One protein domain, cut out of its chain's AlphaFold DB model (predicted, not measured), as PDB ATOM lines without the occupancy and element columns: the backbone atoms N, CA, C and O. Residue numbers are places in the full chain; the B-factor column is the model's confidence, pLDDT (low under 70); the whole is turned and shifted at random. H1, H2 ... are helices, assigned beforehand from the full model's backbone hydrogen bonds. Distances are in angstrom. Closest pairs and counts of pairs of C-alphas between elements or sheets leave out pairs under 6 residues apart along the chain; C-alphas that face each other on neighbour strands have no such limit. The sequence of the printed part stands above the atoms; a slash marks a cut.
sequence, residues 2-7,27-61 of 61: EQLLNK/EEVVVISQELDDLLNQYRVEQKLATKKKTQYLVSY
ATOM      1  N   GLU A   2       8.351 -26.656 -48.525       80.75
ATOM      2  CA  GLU A   2       9.117 -27.632 -47.712       80.75
ATOM      3  C   GLU A   2       9.602 -27.059 -46.367       80.75
ATOM      4  O   GLU A   2       9.398 -27.669 -45.327       80.75
ATOM      5  N   GLN A   3      10.116 -25.825 -46.353       87.81
ATOM      6  CA  GLN A   3      10.541 -25.155 -45.113       87.81
ATOM      7  C   GLN A   3       9.398 -24.929 -44.109       87.81
ATOM      8  O   GLN A   3       9.608 -25.028 -42.904       87.81
ATOM      9  N   LEU A   4       8.188 -24.635 -44.598       89.56
ATOM     10  CA  LEU A   4       7.017 -24.426 -43.744       89.56
ATOM     11  C   LEU A   4       6.525 -25.749 -43.152       89.56
ATOM     12  O   LEU A   4       6.186 -25.798 -41.975       89.56
ATOM     13  N   LEU A   5       6.542 -26.823 -43.947       91.44
ATOM     14  CA  LEU A   5       6.228 -28.170 -43.470       91.44
ATOM     15  C   LEU A   5       7.220 -28.625 -42.399       91.44
ATOM     16  O   LEU A   5       6.786 -29.055 -41.339       91.44
ATOM     17  N   ASN A   6       8.523 -28.443 -42.619       94.12
ATOM     18  CA  ASN A   6       9.533 -28.795 -41.616       94.12
ATOM     19  C   ASN A   6       9.300 -28.044 -40.298       94.12
ATOM     20  O   ASN A   6       9.331 -28.650 -39.234       94.12
ATOM     21  N   LYS A   7       8.970 -26.748 -40.366       94.75
ATOM     22  CA  LYS A   7       8.674 -25.950 -39.171       94.75
ATOM     23  C   LYS A   7       7.405 -26.415 -38.437       94.75
ATOM     24  O   LYS A   7       7.372 -26.399 -37.210       94.75
ATOM     25  N   GLU A  27       0.027 -23.891 -19.818       96.25
ATOM     26  CA  GLU A  27       0.076 -22.625 -20.559       96.25
ATOM     27  C   GLU A  27       1.121 -22.641 -21.685       96.25
ATOM     28  O   GLU A  27       0.847 -22.172 -22.786       96.25
ATOM     29  N   GLU A  28       2.279 -23.265 -21.461       94.06
ATOM     30  CA  GLU A  28       3.329 -23.400 -22.475       94.06
ATOM     31  C   GLU A  28       2.860 -24.234 -23.675       94.06
ATOM     32  O   GLU A  28       3.109 -23.876 -24.824       94.06
ATOM     33  N   VAL A  29       2.127 -25.321 -23.422       95.00
ATOM     34  CA  VAL A  29       1.581 -26.186 -24.478       95.00
ATOM     35  C   VAL A  29       0.464 -25.471 -25.229       95.00
ATOM     36  O   VAL A  29       0.383 -25.584 -26.451       95.00
ATOM     37  N   VAL A  30      -0.348 -24.679 -24.526       95.94
ATOM     38  CA  VAL A  30      -1.393 -23.847 -25.137       95.94
ATOM     39  C   VAL A  30      -0.777 -22.803 -26.070       95.94
ATOM     40  O   VAL A  30      -1.214 -22.687 -27.214       95.94
ATOM     41  N   VAL A  31       0.273 -22.096 -25.644       96.75
ATOM     42  CA  VAL A  31       0.981 -21.125 -26.497       96.75
ATOM     43  C   VAL A  31       1.578 -21.803 -27.734       96.75
ATOM     44  O   VAL A  31       1.403 -21.314 -28.849       96.75
ATOM     45  N   ILE A  32       2.223 -22.961 -27.569       95.44
ATOM     46  CA  ILE A  32       2.795 -23.707 -28.699       95.44
ATOM     47  C   ILE A  32       1.696 -24.205 -29.650       95.44
ATOM     48  O   ILE A  32       1.884 -24.179 -30.865       95.44
ATOM     49  N   SER A  33       0.536 -24.618 -29.129       94.50
ATOM     50  CA  SER A  33      -0.596 -25.036 -29.966       94.50
ATOM     51  C   SER A  33      -1.135 -23.893 -30.833       94.50
ATOM     52  O   SER A  33      -1.440 -24.108 -32.002       94.50
ATOM     53  N   GLN A  34      -1.154 -22.663 -30.308       96.12
ATOM     54  CA  GLN A  34      -1.540 -21.470 -31.069       96.12
ATOM     55  C   GLN A  34      -0.528 -21.160 -32.180       96.12
ATOM     56  O   GLN A  34      -0.925 -20.888 -33.312       96.12
ATOM     57  N   GLU A  35       0.775 -21.268 -31.897       95.38
ATOM     58  CA  GLU A  35       1.815 -21.102 -32.922       95.38
ATOM     59  C   GLU A  35       1.702 -22.171 -34.025       95.38
ATOM     60  O   GLU A  35       1.836 -21.868 -35.215       95.38
ATOM     61  N   LEU A  36       1.407 -23.422 -33.652       95.69
ATOM     62  CA  LEU A  36       1.178 -24.508 -34.602       95.69
ATOM     63  C   LEU A  36      -0.037 -24.231 -35.498       95.69
ATOM     64  O   LEU A  36       0.047 -24.393 -36.719       95.69
ATOM     65  N   ASP A  37      -1.144 -23.773 -34.913       96.38
ATOM     66  CA  ASP A  37      -2.359 -23.417 -35.647       96.38
ATOM     67  C   ASP A  37      -2.116 -22.278 -36.648       96.38
ATOM     68  O   ASP A  37      -2.594 -22.333 -37.789       96.38
ATOM     69  N   ASP A  38      -1.329 -21.270 -36.275       95.62
ATOM     70  CA  ASP A  38      -0.954 -20.175 -37.171       95.62
ATOM     71  C   ASP A  38      -0.146 -20.671 -38.376       95.62
ATOM     72  O   ASP A  38      -0.411 -20.274 -39.517       95.62
ATOM     73  N   LEU A  39       0.796 -21.591 -38.162       93.56
ATOM     74  CA  LEU A  39       1.585 -22.183 -39.243       93.56
ATOM     75  C   LEU A  39       0.735 -23.059 -40.167       93.56
ATOM     76  O   LEU A  39       0.867 -22.981 -41.392       93.56
ATOM     77  N   LEU A  40      -0.191 -23.843 -39.610       92.88
ATOM     78  CA  LEU A  40      -1.154 -24.625 -40.388       92.88
ATOM     79  C   LEU A  40      -2.060 -23.717 -41.229       92.88
ATOM     80  O   LEU A  40      -2.346 -24.008 -42.397       92.88
ATOM     81  N   ASN A  41      -2.480 -22.583 -40.668       94.19
ATOM     82  CA  ASN A  41      -3.258 -21.582 -41.385       94.19
ATOM     83  C   ASN A  41      -2.464 -20.956 -42.536       94.19
ATOM     84  O   ASN A  41      -3.000 -20.858 -43.646       94.19
ATOM     85  N   GLN A  42      -1.199 -20.595 -42.315       92.44
ATOM     86  CA  GLN A  42      -0.306 -20.096 -43.365       92.44
ATOM     87  C   GLN A  42      -0.138 -21.127 -44.484       92.44
ATOM     88  O   GLN A  42      -0.349 -20.804 -45.655       92.44
ATOM     89  N   TYR A  43       0.119 -22.389 -44.134       91.12
ATOM     90  CA  TYR A  43       0.254 -23.471 -45.108       91.12
ATOM     91  C   TYR A  43      -1.020 -23.640 -45.942       91.12
ATOM     92  O   TYR A  43      -0.975 -23.714 -47.172       91.12
ATOM     93  N   ARG A  44      -2.192 -23.612 -45.299       89.12
ATOM     94  CA  ARG A  44      -3.487 -23.681 -45.990       89.12
ATOM     95  C   ARG A  44      -3.689 -22.519 -46.964       89.12
ATOM     96  O   ARG A  44      -4.273 -22.718 -48.033       89.12
ATOM     97  N   VAL A  45      -3.240 -21.312 -46.617       89.62
ATOM     98  CA  VAL A  45      -3.297 -20.144 -47.510       89.62
ATOM     99  C   VAL A  45      -2.343 -20.320 -48.693       89.62
ATOM    100  O   VAL A  45      -2.781 -20.148 -49.832       89.62
ATOM    101  N   GLU A  46      -1.096 -20.736 -48.463       85.75
ATOM    102  CA  GLU A  46      -0.125 -21.015 -49.534       85.75
ATOM    103  C   GLU A  46      -0.654 -22.062 -50.528       85.75
ATOM    104  O   GLU A  46      -0.609 -21.848 -51.741       85.75
ATOM    105  N   GLN A  47      -1.255 -23.144 -50.028       83.69
ATOM    106  CA  GLN A  47      -1.860 -24.193 -50.854       83.69
ATOM    107  C   GLN A  47      -3.048 -23.675 -51.682       83.69
ATOM    108  O   GLN A  47      -3.199 -23.999 -52.867       83.69
ATOM    109  N   LYS A  48      -3.891 -22.814 -51.098       79.25
ATOM    110  CA  LYS A  48      -4.995 -22.165 -51.825       79.25
ATOM    111  C   LYS A  48      -4.493 -21.194 -52.900       79.25
ATOM    112  O   LYS A  48      -5.103 -21.086 -53.962       79.25
ATOM    113  N   LEU A  49      -3.386 -20.493 -52.662       71.00
ATOM    114  CA  LEU A  49      -2.778 -19.602 -53.655       71.00
ATOM    115  C   LEU A  49      -2.127 -20.386 -54.803       71.00
ATOM    116  O   LEU A  49      -2.276 -20.004 -55.966       71.00
ATOM    117  N   ALA A  50      -1.465 -21.504 -54.500       68.94
ATOM    118  CA  ALA A  50      -0.876 -22.388 -55.504       68.94
ATOM    119  C   ALA A  50      -1.943 -22.992 -56.436       68.94
ATOM    120  O   ALA A  50      -1.752 -23.043 -57.653       68.94
ATOM    121  N   THR A  51      -3.097 -23.383 -55.888       64.50
ATOM    122  CA  THR A  51      -4.221 -23.920 -56.674       64.50
ATOM    123  C   THR A  51      -4.921 -22.845 -57.511       64.50
ATOM    124  O   THR A  51      -5.178 -23.084 -58.689       64.50
ATOM    125  N   LYS A  52      -5.137 -21.630 -56.979       62.28
ATOM    126  CA  LYS A  52      -5.699 -20.502 -57.751       62.28
ATOM    127  C   LYS A  52      -4.826 -20.083 -58.937       62.28
ATOM    128  O   LYS A  52      -5.358 -19.851 -60.019       62.28
ATOM    129  N   LYS A  53      -3.497 -20.022 -58.766       60.78
ATOM    130  CA  LYS A  53      -2.574 -19.722 -59.876       60.78
ATOM    131  C   LYS A  53      -2.695 -20.763 -60.989       60.78
ATOM    132  O   LYS A  53      -2.797 -20.387 -62.147       60.78
ATOM    133  N   LYS A  54      -2.760 -22.054 -60.647       58.75
ATOM    134  CA  LYS A  54      -2.872 -23.149 -61.627       58.75
ATOM    135  C   LYS A  54      -4.140 -23.057 -62.485       58.75
ATOM    136  O   LYS A  54      -4.070 -23.303 -63.682       58.75
ATOM    137  N   THR A  55      -5.268 -22.654 -61.898       56.44
ATOM    138  CA  THR A  55      -6.526 -22.472 -62.638       56.44
ATOM    139  C   THR A  55      -6.511 -21.215 -63.517       56.44
ATOM    140  O   THR A  55      -7.031 -21.257 -64.625       56.44
ATOM    141  N   GLN A  56      -5.862 -20.125 -63.088       46.88
ATOM    142  CA  GLN A  56      -5.744 -18.882 -63.875       46.88
ATOM    143  C   GLN A  56      -4.984 -19.085 -65.205       46.88
ATOM    144  O   GLN A  56      -5.323 -18.443 -66.195       46.88
ATOM    145  N   TYR A  57      -3.998 -19.991 -65.252       52.75
ATOM    146  CA  TYR A  57      -3.248 -20.312 -66.478       52.75
ATOM    147  C   TYR A  57      -3.992 -21.245 -67.452       52.75
ATOM    148  O   TYR A  57      -3.569 -21.377 -68.594       52.75
ATOM    149  N   LEU A  58      -5.082 -21.898 -67.032       56.00
ATOM    150  CA  LEU A  58      -5.824 -22.852 -67.873       56.00
ATOM    151  C   LEU A  58      -6.991 -22.216 -68.652       56.00
ATOM    152  O   LEU A  58      -7.580 -22.891 -69.490       56.00
ATOM    153  N   VAL A  59      -7.329 -20.944 -68.396       52.62
ATOM    154  CA  VAL A  59      -8.514 -20.268 -68.974       52.62
ATOM    155  C   VAL A  59      -8.139 -19.138 -69.953       52.62
ATOM    156  O   VAL A  59      -9.007 -18.398 -70.397       52.62
ATOM    157  N   SER A  60      -6.865 -18.992 -70.336       50.50
ATOM    158  CA  SER A  60      -6.480 -18.098 -71.439       50.50
ATOM    159  C   SER A  60      -6.285 -18.892 -72.734       50.50
ATOM    160  O   SER A  60      -5.190 -19.401 -72.981       50.50
ATOM    161  N   TYR A  61      -7.342 -18.992 -73.537       39.94
ATOM    162  CA  TYR A  61      -7.297 -19.374 -74.951       39.94
ATOM    163  C   TYR A  61      -8.175 -18.418 -75.751       39.94
ATOM    164  O   TYR A  61      -9.275 -18.092 -75.246       39.94
TER     165      TYR A  61
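This is residues 2 to 7 and 27 to 61 of the 61 residues of the protein "Aspartyl-phosphate phosphatase Spo0E family protein" of Anaerobacillus isosaccharinicus (UniProt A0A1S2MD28). One long straight helix, H2, makes a rod, and one short helix, H1, lies beside its middle, near residues 39 to 43, running the opposite way. Both ends of the rod stand free, at residues 27 to 35 and 47 to 61. The printed part has 41 residues with two named helices, H1 then H2, and no named strand: all helix. It is extended, with a radius of gyration of the C-alphas of 15.2 A and spans of 55 by 16 by 5 A.

H1, residues 2 to 7, and H2, residues 27 to 56, only just touch, with 3 pairs of C-alphas within 8 A. The closest C-alphas are those of Leu 4 and Tyr 43, 7.0 A apart; H2 touches H1 with residues 39 to 43 alone. They run opposite ways at a shallow tilt of 14 degrees. In both, every O i to N i+4 pair is within hydrogen-bond range.

H1 begins at C-alpha 2 (9.117, -27.632, -47.712). H2, 43.9 A long, ends at C-alpha 56 (-5.744, -18.882, -63.875).

The C-alphas of Glu 27 and Tyr 61 are the farthest apart, 55.0 A. Residues 8 to 26 are not printed; C-alphas 7 and 27 are 20.8 A apart across this cut. Residues 50 to 61 have pLDDT under 70.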